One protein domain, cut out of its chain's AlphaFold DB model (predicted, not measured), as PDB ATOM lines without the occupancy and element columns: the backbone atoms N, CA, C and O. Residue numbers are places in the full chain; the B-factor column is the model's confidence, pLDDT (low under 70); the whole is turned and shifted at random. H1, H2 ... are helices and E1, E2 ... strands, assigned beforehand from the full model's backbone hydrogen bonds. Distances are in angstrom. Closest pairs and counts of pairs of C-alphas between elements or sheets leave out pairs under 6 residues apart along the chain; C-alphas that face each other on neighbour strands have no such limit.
ATOM      1  N   SER A   2      58.940  -1.533  36.722       33.38
ATOM      2  CA  SER A   2      60.188  -1.039  36.142       33.38
ATOM      3  C   SER A   2      61.261  -0.712  37.188       33.38
ATOM      4  O   SER A   2      61.075   0.232  37.951       33.38
ATOM      5  N   SER A   3      62.402  -1.413  37.186       35.62
ATOM      6  CA  SER A   3      63.615  -0.946  37.889       35.62
ATOM      7  C   SER A   3      64.719  -0.452  36.943       35.62
ATOM      8  O   SER A   3      65.591   0.291  37.379       35.62
ATOM      9  N   GLN A   4      64.650  -0.762  35.642       37.22
ATOM     10  CA  GLN A   4      65.683  -0.373  34.669       37.22
ATOM     11  C   GLN A   4      65.712   1.130  34.324       37.22
ATOM     12  O   GLN A   4      66.729   1.615  33.846       37.22
ATOM     13  N   ASN A   5      64.659   1.901  34.625       48.38
ATOM     14  CA  ASN A   5      64.571   3.304  34.190       48.38
ATOM     15  C   ASN A   5      65.052   4.327  35.233       48.38
ATOM     16  O   ASN A   5      65.278   5.487  34.887       48.38
ATOM     17  N   ASN A   6      65.222   3.947  36.503       55.53
ATOM     18  CA  ASN A   6      65.464   4.930  37.569       55.53
ATOM     19  C   ASN A   6      66.912   5.436  37.599       55.53
ATOM     20  O   ASN A   6      67.152   6.619  37.855       55.53
ATOM     21  N   LEU A   7      67.873   4.562  37.298       59.09
ATOM     22  CA  LEU A   7      69.292   4.889  37.378       59.09
ATOM     23  C   LEU A   7      69.722   5.839  36.258       59.09
ATOM     24  O   LEU A   7      70.242   6.924  36.522       59.09
ATOM     25  N   THR A   8      69.391   5.473  35.019       61.19
ATOM     26  CA  THR A   8      69.559   6.302  33.822       61.19
ATOM     27  C   THR A   8      68.898   7.665  33.999       61.19
ATOM     28  O   THR A   8      69.521   8.688  33.734       61.19
ATOM     29  N   THR A   9      67.674   7.709  34.540       65.19
ATOM     30  CA  THR A   9      66.969   8.974  34.807       65.19
ATOM     31  C   THR A   9      67.688   9.829  35.852       65.19
ATOM     32  O   THR A   9      67.739  11.051  35.718       65.19
ATOM     33  N   THR A  10      68.267   9.213  36.885       68.69
ATOM     34  CA  THR A  10      68.995   9.926  37.948       68.69
ATOM     35  C   THR A  10      70.286  10.546  37.421       68.69
ATOM     36  O   THR A  10      70.540  11.727  37.666       68.69
ATOM     37  N   VAL A  11      71.064   9.788  36.642       69.19
ATOM     38  CA  VAL A  11      72.286  10.294  35.999       69.19
ATOM     39  C   VAL A  11      71.942  11.357  34.961       69.19
ATOM     40  O   VAL A  11      72.520  12.439  35.000       69.19
ATOM     41  N   GLN A  12      70.944  11.118  34.107       69.06
ATOM     42  CA  GLN A  12      70.490  12.097  33.116       69.06
ATOM     43  C   GLN A  12      70.059  13.406  33.778       69.06
ATOM     44  O   GLN A  12      70.398  14.490  33.308       69.06
ATOM     45  N   ARG A  13      69.330  13.327  34.894       68.44
ATOM     46  CA  ARG A  13      68.907  14.507  35.648       68.44
ATOM     47  C   ARG A  13      70.103  15.241  36.257       68.44
ATOM     48  O   ARG A  13      70.136  16.464  36.174       68.44
ATOM     49  N   TYR A  14      71.081  14.528  36.820       66.94
ATOM     50  CA  TYR A  14      72.319  15.131  37.330       66.94
ATOM     51  C   TYR A  14      73.089  15.849  36.215       66.94
ATOM     52  O   TYR A  14      73.402  17.031  36.342       66.94
ATOM     53  N   VAL A  15      73.313  15.171  35.086       67.81
ATOM     54  CA  VAL A  15      73.967  15.752  33.907       67.81
ATOM     55  C   VAL A  15      73.197  16.974  33.414       67.81
ATOM     56  O   VAL A  15      73.806  18.006  33.181       67.81
ATOM     57  N   ASN A  16      71.867  16.923  33.326       67.06
ATOM     58  CA  ASN A  16      71.057  18.064  32.892       67.06
ATOM     59  C   ASN A  16      71.103  19.255  33.867       67.06
ATOM     60  O   ASN A  16      70.966  20.390  33.422       67.06
ATOM     61  N   MET A  17      71.266  19.023  35.174       63.88
ATOM     62  CA  MET A  17      71.398  20.100  36.169       63.88
ATOM     63  C   MET A  17      72.767  20.782  36.117       63.88
ATOM     64  O   MET A  17      72.857  21.979  36.375       63.88
ATOM     65  N   HIS A  18      73.821  20.027  35.799       57.53
ATOM     66  CA  HIS A  18      75.203  20.513  35.796       57.53
ATOM     67  C   HIS A  18      75.747  20.834  34.398       57.53
ATOM     68  O   HIS A  18      76.771  21.503  34.273       57.53
ATOM     69  N   GLY A  54      66.362   4.347  46.776       65.94
ATOM     70  CA  GLY A  54      67.053   4.560  45.500       65.94
ATOM     71  C   GLY A  54      68.579   4.527  45.573       65.94
ATOM     72  O   GLY A  54      69.183   4.993  46.544       65.94
ATOM     73  N   ASP A  55      69.198   4.036  44.501       74.44
ATOM     74  CA  ASP A  55      70.587   4.346  44.166       74.44
ATOM     75  C   ASP A  55      70.776   5.867  44.059       74.44
ATOM     76  O   ASP A  55      69.899   6.596  43.587       74.44
ATOM     77  N   PHE A  56      71.920   6.367  44.519       81.88
ATOM     78  CA  PHE A  56      72.241   7.790  44.533       81.88
ATOM     79  C   PHE A  56      73.421   8.075  43.615       81.88
ATOM     80  O   PHE A  56      74.506   7.551  43.834       81.88
ATOM     81  N   CYS A  57      73.224   8.936  42.617       86.25
ATOM     82  CA  CYS A  57      74.325   9.469  41.822       86.25
ATOM     83  C   CYS A  57      75.095  10.506  42.652       86.25
ATOM     84  O   CYS A  57      74.557  11.562  42.983       86.25
ATOM     85  N   ASN A  58      76.344  10.192  42.994       84.12
ATOM     86  CA  ASN A  58      77.235  11.089  43.725       84.12
ATOM     87  C   ASN A  58      77.797  12.166  42.795       84.12
ATOM     88  O   ASN A  58      77.844  13.342  43.156       84.12
ATOM     89  N   ILE A  59      78.249  11.744  41.614       84.00
ATOM     90  CA  ILE A  59      78.833  12.603  40.588       84.00
ATOM     91  C   ILE A  59      78.650  11.949  39.218       84.00
ATOM     92  O   ILE A  59      78.678  10.721  39.105       84.00
ATOM     93  N   ALA A  60      78.482  12.761  38.178       85.75
ATOM     94  CA  ALA A  60      78.580  12.332  36.790       85.75
ATOM     95  C   ALA A  60      79.318  13.389  35.966       85.75
ATOM     96  O   ALA A  60      79.100  14.586  36.160       85.75
ATOM     97  N   PHE A  61      80.184  12.954  35.056       77.31
ATOM     98  CA  PHE A  61      80.968  13.835  34.197       77.31
ATOM     99  C   PHE A  61      81.241  13.179  32.839       77.31
ATOM    100  O   PHE A  61      81.357  11.952  32.755       77.31
ATOM    101  N   PRO A  62      81.334  13.976  31.760       79.00
ATOM    102  CA  PRO A  62      81.756  13.464  30.470       79.00
ATOM    103  C   PRO A  62      83.233  13.068  30.520       79.00
ATOM    104  O   PRO A  62      84.075  13.798  31.046       79.00
ATOM    105  N   VAL A  63      83.539  11.916  29.940       76.56
ATOM    106  CA  VAL A  63      84.889  11.426  29.687       76.56
ATOM    107  C   VAL A  63      85.013  11.224  28.189       76.56
ATOM    108  O   VAL A  63      84.181  10.580  27.557       76.56
ATOM    109  N   TYR A  64      86.058  11.797  27.610       73.94
ATOM    110  CA  TYR A  64      86.372  11.579  26.210       73.94
ATOM    111  C   TYR A  64      87.326  10.397  26.121       73.94
ATOM    112  O   TYR A  64      88.316  10.357  26.847       73.94
ATOM    113  N   THR A  65      87.036   9.433  25.258       69.06
ATOM    114  CA  THR A  65      87.924   8.311  24.940       69.06
ATOM    115  C   THR A  65      88.297   8.370  23.468       69.06
ATOM    116  O   THR A  65      87.547   8.889  22.645       69.06
ATOM    117  N   THR A  66      89.493   7.899  23.129       62.75
ATOM    118  CA  THR A  66      89.934   7.810  21.736       62.75
ATOM    119  C   THR A  66      89.885   6.361  21.291       62.75
ATOM    120  O   THR A  66      90.628   5.542  21.825       62.75
ATOM    121  N   GLU A  67      89.067   6.052  20.293       61.53
ATOM    122  CA  GLU A  67      89.008   4.725  19.683       61.53
ATOM    123  C   GLU A  67      89.227   4.865  18.173       61.53
ATOM    124  O   GLU A  67      88.544   5.642  17.506       61.53
ATOM    125  N   TYR A  68      90.241   4.184  17.628       68.00
ATOM    126  CA  TYR A  68      90.622   4.266  16.206       68.00
ATOM    127  C   TYR A  68      90.769   5.707  15.668       68.00
ATOM    128  O   TYR A  68      90.403   6.010  14.533       68.00
ATOM    129  N   GLY A  69      91.282   6.626  16.497       63.41
ATOM    130  CA  GLY A  69      91.462   8.038  16.140       63.41
ATOM    131  C   GLY A  69      90.187   8.891  16.177       63.41
ATOM    132  O   GLY A  69      90.236  10.062  15.805       63.41
ATOM    133  N   ARG A  70      89.054   8.343  16.633       59.84
ATOM    134  CA  ARG A  70      87.806   9.083  16.868       59.84
ATOM    135  C   ARG A  70      87.627   9.357  18.356       59.84
ATOM    136  O   ARG A  70      87.878   8.484  19.179       59.84
ATOM    137  N   TYR A  71      87.172  10.563  18.689       65.81
ATOM    138  CA  TYR A  71      86.775  10.906  20.053       65.81
ATOM    139  C   TYR A  71      85.348  10.419  20.307       65.81
ATOM    140  O   TYR A  71      84.411  10.867  19.647       65.81
ATOM    141  N   LEU A  72      85.189   9.520  21.270       72.12
ATOM    142  CA  LEU A  72      83.905   9.110  21.819       72.12
ATOM    143  C   LEU A  72      83.672   9.875  23.122       72.12
ATOM    144  O   LEU A  72      84.574  10.000  23.946       72.12
ATOM    145  N   CYS A  73      82.467  10.408  23.301       76.38
ATOM    146  CA  CYS A  73      82.047  11.025  24.555       76.38
ATOM    147  C   CYS A  73      81.212  10.007  25.332       76.38
ATOM    148  O   CYS A  73      80.103   9.667  24.918       76.38
ATOM    149  N   ILE A  74      81.750   9.522  26.445       84.81
ATOM    150  CA  ILE A  74      81.043   8.671  27.404       84.81
ATOM    151  C   ILE A  74      80.736   9.487  28.662       84.81
ATOM    152  O   ILE A  74      81.389  10.487  28.948       84.81
ATOM    153  N   ILE A  75      79.740   9.077  29.433       85.31
ATOM    154  CA  ILE A  75      79.441   9.658  30.742       85.31
ATOM    155  C   ILE A  75      79.890   8.664  31.804       85.31
ATOM    156  O   ILE A  75      79.352   7.564  31.882       85.31
ATOM    157  N   ALA A  76      80.846   9.056  32.640       86.44
ATOM    158  CA  ALA A  76      81.196   8.301  33.835       86.44
ATOM    159  C   ALA A  76      80.408   8.852  35.024       86.44
ATOM    160  O   ALA A  76      80.296  10.068  35.197       86.44
ATOM    161  N   SER A  77      79.864   7.972  35.858       88.81
ATOM    162  CA  SER A  77      79.142   8.356  37.066       88.81
ATOM    163  C   SER A  77      79.508   7.464  38.237       88.81
ATOM    164  O   SER A  77      79.533   6.249  38.104       88.81
ATOM    165  N   VAL A  78      79.750   8.060  39.402       89.94
ATOM    166  CA  VAL A  78      79.843   7.308  40.656       89.94
ATOM    167  C   VAL A  78      78.461   7.255  41.275       89.94
ATOM    168  O   VAL A  78      77.872   8.295  41.582       89.94
ATOM    169  N   ILE A  79      77.968   6.045  41.492       88.00
ATOM    170  CA  ILE A  79      76.654   5.805  42.071       88.00
ATOM    171  C   ILE A  79      76.827   4.954  43.319       88.00
ATOM    172  O   ILE A  79      77.495   3.923  43.294       88.00
ATOM    173  N   THR A  80      76.209   5.395  44.409       87.06
ATOM    174  CA  THR A  80      76.153   4.669  45.674       87.06
ATOM    175  C   THR A  80      74.790   4.022  45.853       87.06
ATOM    176  O   THR A  80      73.764   4.707  45.889       87.06
ATOM    177  N   ASN A  81      74.776   2.709  46.053       82.56
ATOM    178  CA  ASN A  81      73.601   2.007  46.538       82.56
ATOM    179  C   ASN A  81      73.395   2.364  48.017       82.56
ATOM    180  O   ASN A  81      74.187   1.983  48.878       82.56
ATOM    181  N   ARG A  82      72.349   3.138  48.331       76.56
ATOM    182  CA  ARG A  82      72.113   3.621  49.704       76.56
ATOM    183  C   ARG A  82      71.951   2.493  50.737       76.56
ATOM    184  O   ARG A  82      72.524   2.640  51.818       76.56
ATOM    185  N   PRO A  83      71.230   1.387  50.451       77.94
ATOM    186  CA  PRO A  83      71.105   0.278  51.397       77.94
ATOM    187  C   PRO A  83      72.438  -0.384  51.765       77.94
ATOM    188  O   PRO A  83      72.705  -0.590  52.948       77.94
ATOM    189  N   SER A  84      73.282  -0.708  50.780       80.62
ATOM    190  CA  SER A  84      74.551  -1.411  51.020       80.62
ATOM    191  C   SER A  84      75.728  -0.476  51.299       80.62
ATOM    192  O   SER A  84      76.783  -0.940  51.729       80.62
ATOM    193  N   LYS A  85      75.565   0.830  51.047       83.38
ATOM    194  CA  LYS A  85      76.633   1.846  51.020       83.38
ATOM    195  C   LYS A  85      77.778   1.505  50.060       83.38
ATOM    196  O   LYS A  85      78.843   2.108  50.157       83.38
ATOM    197  N   GLN A  86      77.576   0.552  49.152       85.00
ATOM    198  CA  GLN A  86      78.553   0.227  48.125       85.00
ATOM    199  C   GLN A  86      78.432   1.223  46.980       85.00
ATOM    200  O   GLN A  86      77.326   1.606  46.593       85.00
ATOM    201  N   SER A  87      79.576   1.618  46.436       89.12
ATOM    202  CA  SER A  87      79.654   2.520  45.296       89.12
ATOM    203  C   SER A  87      80.261   1.802  44.097       89.12
ATOM    204  O   SER A  87      81.077   0.893  44.240       89.12
ATOM    205  N   ALA A  88      79.861   2.222  42.906       89.25
ATOM    206  CA  ALA A  88      80.424   1.745  41.654       89.25
ATOM    207  C   ALA A  88      80.504   2.887  40.640       89.25
ATOM    208  O   ALA A  88      79.743   3.858  40.720       89.25
ATOM    209  N   ILE A  89      81.433   2.767  39.696       89.88
ATOM    210  CA  ILE A  89      81.504   3.608  38.507       89.88
ATOM    211  C   ILE A  89      80.607   2.977  37.449       89.88
ATOM    212  O   ILE A  89      80.837   1.850  37.024       89.88
ATOM    213  N   PHE A  90      79.604   3.720  37.014       89.50
ATOM    214  CA  PHE A  90      78.741   3.395  35.893       89.50
ATOM    215  C   PHE A  90      79.203   4.207  34.691       89.50
ATOM    216  O   PHE A  90      79.313   5.435  34.767       89.50
ATOM    217  N   ILE A  91      79.480   3.528  33.587       87.19
ATOM    218  CA  ILE A  91      79.910   4.147  32.339       87.19
ATOM    219  C   ILE A  91      78.757   4.058  31.356       87.19
ATOM    220  O   ILE A  91      78.257   2.971  31.083       87.19
ATOM    221  N   PHE A  92      78.343   5.195  30.812       84.75
ATOM    222  CA  PHE A  92      77.254   5.288  29.854       84.75
ATOM    223  C   PHE A  92      77.743   5.840  28.517       84.75
ATOM    224  O   PHE A  92      78.609   6.712  28.478       84.75
ATOM    225  N   THR A  93      77.122   5.407  27.425       83.00
ATOM    226  CA  THR A  93      77.180   6.102  26.136       83.00
ATOM    227  C   THR A  93      75.894   6.890  25.902       83.00
ATOM    228  O   THR A  93      74.837   6.559  26.450       83.00
ATOM    229  N   GLN A  94      75.971   7.946  25.097       74.81
ATOM    230  CA  GLN A  94      74.783   8.669  24.655       74.81
ATOM    231  C   GLN A  94      74.090   7.894  23.533       74.81
ATOM    232  O   GLN A  94      74.692   7.566  22.512       74.81
ATOM    233  N   SER A  95      72.800   7.631  23.719       68.19
ATOM    234  CA  SER A  95      71.913   7.150  22.670       68.19
ATOM    235  C   SER A  95      71.749   8.249  21.630       68.19
ATOM    236  O   SER A  95      71.257   9.335  21.935       68.19
ATOM    237  N   GLN A  96      72.106   7.947  20.387       59.44
ATOM    238  CA  GLN A  96      71.753   8.781  19.246       59.44
ATOM    239  C   GLN A  96      70.298   8.472  18.869       59.44
ATOM    240  O   GLN A  96      70.052   7.674  17.970       59.44
ATOM    241  N   SER A  97      69.319   9.031  19.589       51.28
ATOM    242  CA  SER A  97      67.951   9.095  19.058       51.28
ATOM    243  C   SER A  97      67.724  10.458  18.411       51.28
ATOM    244  O   SER A  97      68.185  11.491  18.897       51.28
ATOM    245  N   SER A  98      67.076  10.440  17.251       44.62
ATOM    246  CA  SER A  98      66.854  11.611  16.411       44.62
ATOM    247  C   SER A  98      65.799  12.567  16.983       44.62
ATOM    248  O   SER A  98      64.710  12.154  17.380       44.62
ATOM    249  N   ASP A  99      66.151  13.850  16.937       47.94
ATOM    250  CA  ASP A  99      65.374  15.098  16.872       47.94
ATOM    251  C   ASP A  99      64.252  15.443  17.864       47.94
ATOM    252  O   ASP A  99      63.918  16.626  17.937       47.94
ATOM    253  N   LEU A 100      63.692  14.540  18.675       44.19
ATOM    254  CA  LEU A 100      62.591  14.935  19.585       44.19
ATOM    255  C   LEU A 100      62.600  14.324  20.994       44.19
ATOM    256  O   LEU A 100      61.789  14.745  21.819       44.19
ATOM    257  N   ASP A 101      63.524  13.417  21.313       46.41
ATOM    258  CA  ASP A 101      63.578  12.765  22.627       46.41
ATOM    259  C   ASP A 101      64.765  13.235  23.483       46.41
ATOM    260  O   ASP A 101      65.822  13.593  22.953       46.41
ATOM    261  N   PRO A 102      64.627  13.253  24.824       51.94
ATOM    262  CA  PRO A 102      65.758  13.516  25.701       51.94
ATOM    263  C   PRO A 102      66.848  12.477  25.420       51.94
ATOM    264  O   PRO A 102      66.573  11.281  25.480       51.94
ATOM    265  N   VAL A 103      68.068  12.949  25.132       59.69
ATOM    266  CA  VAL A 103      69.271  12.120  24.946       59.69
ATOM    267  C   VAL A 103      69.279  11.013  25.999       59.69
ATOM    268  O   VAL A 103      69.425  11.286  27.189       59.69
ATOM    269  N   GLY A 104      69.044   9.774  25.567       69.56
ATOM    270  CA  GLY A 104      69.044   8.620  26.456       69.56
ATOM    271  C   GLY A 104      70.475   8.239  26.817       69.56
ATOM    272  O   GLY A 104      71.362   8.325  25.974       69.56
ATOM    273  N   LEU A 105      70.716   7.794  28.050       77.38
ATOM    274  CA  LEU A 105      71.991   7.177  28.419       77.38
ATOM    275  C   LEU A 105      71.842   5.660  28.403       77.38
ATOM    276  O   LEU A 105      70.930   5.104  29.019       77.38
ATOM    277  N   ILE A 106      72.759   4.997  27.711       81.00
ATOM    278  CA  ILE A 106      72.847   3.540  27.646       81.00
ATOM    279  C   ILE A 106      74.009   3.126  28.538       81.00
ATOM    280  O   ILE A 106      75.131   3.578  28.322       81.00
ATOM    281  N   LEU A 107      73.745   2.302  29.552       83.00
ATOM    282  CA  LEU A 107      74.785   1.758  30.426       83.00
ATOM    283  C   LEU A 107      75.642   0.760  29.638       83.00
ATOM    284  O   LEU A 107      75.093  -0.173  29.053       83.00
ATOM    285  N   ILE A 108      76.961   0.955  29.646       82.62
ATOM    286  CA  ILE A 108      77.912   0.120  28.901       82.62
ATOM    287  C   ILE A 108      78.921  -0.627  29.779       82.62
ATOM    288  O   ILE A 108      79.305  -1.746  29.457       82.62
ATOM    289  N   ASP A 109      79.322  -0.057  30.914       83.75
ATOM    290  CA  ASP A 109      80.241  -0.720  31.849       83.75
ATOM    291  C   ASP A 109      79.863  -0.362  33.294       83.75
ATOM    292  O   ASP A 109      79.258   0.685  33.563       83.75
ATOM    293  N   LEU A 110      80.198  -1.252  34.223       88.06
ATOM    294  CA  LEU A 110      80.024  -1.078  35.658       88.06
ATOM    295  C   LEU A 110      81.247  -1.640  36.385       88.06
ATOM    296  O   LEU A 110      81.462  -2.852  36.398       88.06
ATOM    297  N   ILE A 111      81.984  -0.761  37.065       87.06
ATOM    298  CA  ILE A 111      83.194  -1.083  37.831       87.06
ATOM    299  C   ILE A 111      82.927  -0.864  39.322       87.06
ATOM    300  O   ILE A 111      82.580   0.241  39.741       87.06
ATOM    301  N   LEU A 112      83.088  -1.900  40.142       88.25
ATOM    302  CA  LEU A 112      82.912  -1.805  41.591       88.25
ATOM    303  C   LEU A 112      84.055  -1.022  42.245       88.25
ATOM    304  O   LEU A 112      85.222  -1.209  41.909       88.25
ATOM    305  N   LEU A 113      83.713  -0.168  43.216       88.62
ATOM    306  CA  LEU A 113      84.684   0.530  44.060       88.62
ATOM    307  C   LEU A 113      84.900  -0.263  45.354       88.62
ATOM    308  O   LEU A 113      84.281   0.015  46.383       88.62
ATOM    309  N   ASP A 114      85.756  -1.279  45.288       86.94
ATOM    310  CA  ASP A 114      86.112  -2.149  46.412       86.94
ATOM    311  C   ASP A 114      87.632  -2.207  46.645       86.94
ATOM    312  O   ASP A 114      88.374  -1.326  46.224       86.94
ATOM    313  N   ASN A 115      88.104  -3.220  47.374       88.75
ATOM    314  CA  ASN A 115      89.517  -3.416  47.692       88.75
ATOM    315  C   ASN A 115      90.384  -3.837  46.493       88.75
ATOM    316  O   ASN A 115      91.606  -3.795  46.608       88.75
ATOM    317  N   GLU A 116      89.777  -4.267  45.388       85.75
ATOM    318  CA  GLU A 116      90.466  -4.603  44.139       85.75
ATOM    319  C   GLU A 116      90.484  -3.420  43.162       85.75
ATOM    320  O   GLU A 116      91.183  -3.470  42.149       85.75
ATOM    321  N   PHE A 117      89.738  -2.351  43.455       87.12
ATOM    322  CA  PHE A 117      89.764  -1.137  42.656       87.12
ATOM    323  C   PHE A 117      91.116  -0.425  42.780       87.12
ATOM    324  O   PHE A 117      91.550  -0.063  43.876       87.12
ATOM    325  N   SER A 118      91.747  -0.148  41.641       84.38
ATOM    326  CA  SER A 118      92.914   0.723  41.539       84.38
ATOM    327  C   SER A 118      92.769   1.689  40.369       84.38
ATOM    328  O   SER A 118      92.079   1.427  39.381       84.38
ATOM    329  N   CYS A 119      93.418   2.839  40.506       83.50
ATOM    330  CA  CYS A 119      93.429   3.888  39.507       83.50
ATOM    331  C   CYS A 119      94.856   4.421  39.406       83.50
ATOM    332  O   CYS A 119      95.356   5.002  40.371       83.50
ATOM    333  N   ASP A 120      95.490   4.205  38.260       79.69
ATOM    334  CA  ASP A 120      96.873   4.585  38.002       79.69
ATOM    335  C   ASP A 120      96.934   5.631  36.887       79.69
ATOM    336  O   ASP A 120      96.164   5.602  35.925       79.69
ATOM    337  N   VAL A 121      97.865   6.571  37.018       75.62
ATOM    338  CA  VAL A 121      98.092   7.648  36.050       75.62
ATOM    339  C   VAL A 121      99.544   7.549  35.603       75.62
ATOM    340  O   VAL A 121     100.442   7.888  36.369       75.62
ATOM    341  N   ASP A 122      99.773   7.043  34.393       62.06
ATOM    342  CA  ASP A 122     101.125   6.883  33.822       62.06
ATOM    343  C   ASP A 122     101.586   8.173  33.116       62.06
ATOM    344  O   ASP A 122     102.727   8.616  33.224       62.06
ATOM    345  N   GLU A 123     100.643   8.863  32.472       63.38
ATOM    346  CA  GLU A 123     100.833  10.150  31.809       63.38
ATOM    347  C   GLU A 123      99.731  11.117  32.259       63.38
ATOM    348  O   GLU A 123      98.633  10.665  32.588       63.38
ATOM    349  N   PRO A 124      99.936  12.453  32.234       59.19
ATOM    350  CA  PRO A 124      98.974  13.446  32.745       59.19
ATOM    351  C   PRO A 124      97.597  13.424  32.067       59.19
ATOM    352  O   PRO A 124      96.739  14.257  32.361       59.19
ATOM    353  N   ARG A 125      97.399  12.533  31.102       58.25
ATOM    354  CA  ARG A 125      96.206  12.455  30.288       58.25
ATOM    355  C   ARG A 125      95.638  11.039  30.183       58.25
ATOM    356  O   ARG A 125      94.565  10.907  29.613       58.25
ATOM    357  N   HIS A 126      96.271  10.025  30.774       66.50
ATOM    358  CA  HIS A 126      95.789   8.644  30.757       66.50
ATOM    359  C   HIS A 126      95.475   8.183  32.164       66.50
ATOM    360  O   HIS A 126      96.292   8.319  33.069       66.50
ATOM    361  N   ILE A 127      94.293   7.605  32.325       72.12
ATOM    362  CA  ILE A 127      93.868   7.002  33.579       72.12
ATOM    363  C   ILE A 127      93.619   5.525  33.306       72.12
ATOM    364  O   ILE A 127      92.776   5.172  32.480       72.12
ATOM    365  N   TYR A 128      94.354   4.673  34.005       79.06
ATOM    366  CA  TYR A 128      94.175   3.231  33.994       79.06
ATOM    367  C   TYR A 128      93.320   2.843  35.185       79.06
ATOM    368  O   TYR A 128      93.649   3.166  36.322       79.06
ATOM    369  N   ILE A 129      92.214   2.156  34.920       79.31
ATOM    370  CA  ILE A 129      91.294   1.703  35.957       79.31
ATOM    371  C   ILE A 129      91.316   0.180  35.987       79.31
ATOM    372  O   ILE A 129      90.999  -0.474  34.988       79.31
ATOM    373  N   THR A 130      91.643  -0.365  37.153       80.44
ATOM    374  CA  THR A 130      91.554  -1.794  37.458       80.44
ATOM    375  C   THR A 130      90.486  -1.996  38.526       80.44
ATOM    376  O   THR A 130      90.312  -1.154  39.400       80.44
ATOM    377  N   GLY A 131      89.735  -3.088  38.452       82.50
ATOM    378  CA  GLY A 131      88.718  -3.418  39.448       82.50
ATOM    379  C   GLY A 131      87.755  -4.484  38.945       82.50
ATOM    380  O   GLY A 131      87.778  -4.855  37.765       82.50
ATOM    381  N   ARG A 132      86.888  -4.967  39.837       81.31
ATOM    382  CA  ARG A 132      85.854  -5.946  39.481       81.31
ATOM    383  C   ARG A 132      84.778  -5.295  38.622       81.31
ATOM    384  O   ARG A 132      84.173  -4.301  39.025       81.31
ATOM    385  N   ARG A 133      84.520  -5.880  37.453       80.94
ATOM    386  CA  ARG A 133      83.488  -5.419  36.518       80.94
ATOM    387  C   ARG A 133      82.265  -6.321  36.589       80.94
ATOM    388  O   ARG A 133      82.411  -7.539  36.633       80.94
ATOM    389  N   LEU A 134      81.074  -5.728  36.604       71.88
ATOM    390  CA  LEU A 134      79.805  -6.472  36.579       71.88
ATOM    391  C   LEU A 134      79.107  -6.422  35.219       71.88
ATOM    392  O   LEU A 134      78.222  -7.229  34.957       71.88
ATOM    393  N   LEU A 135      79.481  -5.475  34.363       64.50
ATOM    394  CA  LEU A 135      78.932  -5.324  33.024       64.50
ATOM    395  C   LEU A 135      80.054  -4.849  32.110       64.50
ATOM    396  O   LEU A 135      80.751  -3.916  32.472       64.50
ATOM    397  N   ASN A 136      80.219  -5.465  30.945       55.12
ATOM    398  CA  ASN A 136      81.101  -4.966  29.894       55.12
ATOM    399  C   ASN A 136      80.411  -5.221  28.556       55.12
ATOM    400  O   ASN A 136      80.474  -6.333  28.029       55.12
ATOM    401  N   THR A 137      79.677  -4.238  28.042       53.84
ATOM    402  CA  THR A 137      79.086  -4.342  26.708       53.84
ATOM    403  C   THR A 137      80.021  -3.697  25.694       53.84
ATOM    404  O   THR A 137      80.278  -2.494  25.705       53.84
ATOM    405  N   THR A 138      80.550  -4.522  24.792       46.66
ATOM    406  CA  THR A 138      81.338  -4.048  23.655       46.66
ATOM    407  C   THR A 138      80.433  -3.229  22.740       46.66
ATOM    408  O   THR A 138      79.389  -3.713  22.297       46.66
ATOM    409  N   ILE A 139      80.829  -1.993  22.436       47.62
ATOM    410  CA  ILE A 139      80.137  -1.149  21.459       47.62
ATOM    411  C   ILE A 139      80.450  -1.707  20.065       47.62
ATOM    412  O   ILE A 139      81.392  -1.279  19.403       47.62
ATOM    413  N   ASN A 140      79.677  -2.691  19.604       37.97
ATOM    414  CA  ASN A 140      79.648  -3.010  18.182       37.97
ATOM    415  C   ASN A 140      78.847  -1.911  17.479       37.97
ATOM    416  O   ASN A 140      77.663  -1.727  17.745       37.97
TER     417      ASN A 140
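What this domain is: This is residues 2 to 18 and 54 to 140 of the 219 residues of a protein of Schistosoma japonicum (UniProt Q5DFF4). What is the overall picture? A strongly twisted sheet of five strands has one helix, H1, packed over one of its faces, and a small separate hairpin, E5 and E6, lies off to the side of the sheet. What is it made of? The printed part has 104 residues, with named elements in the order H1 E1 E2 E3 E4 E5 E6 E7; the large sheet runs E1 E2 E3 E4 E7, antiparallel throughout, and the class is mixed. How large is it? It is compact, with a radius of gyration of the C-alphas of 14.3 A and spans of 42 by 41 by 27 A.

Where its parts are: Where are the sheet's strands? E1 is residues 55 to 67, 30.6 A, from (70.587, 4.346, 44.166); E2 is 70 to 81, 33.6 A; E3 is 87 to 94, 22.1 A; E4 is 105 to 112, 19.3 A; E7 is 133 to 136, ending at C-alpha 136 (81.101, -4.966, 29.894). Where are the others? H1 is residues 5 to 18, 20.3 A; E5 is 118 to 120 and E6 is 128 to 130.

How they stand to each other: How do the strands pair? E1 E2 E3 E4 form a meander, each strand the antiparallel neighbour of the one before, with N 63 and O 74 at 2.8 A, N 77 and O 90 at 2.8 A, and N 91 and O 109 at 2.9 A. E7 is an edge strand beside E4, with N 134 and O 110 at 2.9 A. Where is H1? It is on the sheet, two layers with the helix on one face; C-alphas of Val 11 and Cys 57, the closest of H1 and E1, are 6.2 A apart, and every O i to N i+4 pair of H1 is within hydrogen-bond range. What of E5 and E6? This antiparallel hairpin has N 118 and O 130 at 2.8 A; E6 is only just apart from E4, closest 8.4 A.

The domain as a whole: Is anything missing? Residues 19 to 53 are not printed, and C-alphas 18 and 54 are 20.4 A apart across this cut. Are there long links? Of the links that are printed whole, none is long. Where is confidence low? The mean pLDDT of the printed part is 71.8, and 46 residues are under 70, among them 2 to 18 and 95 to 104.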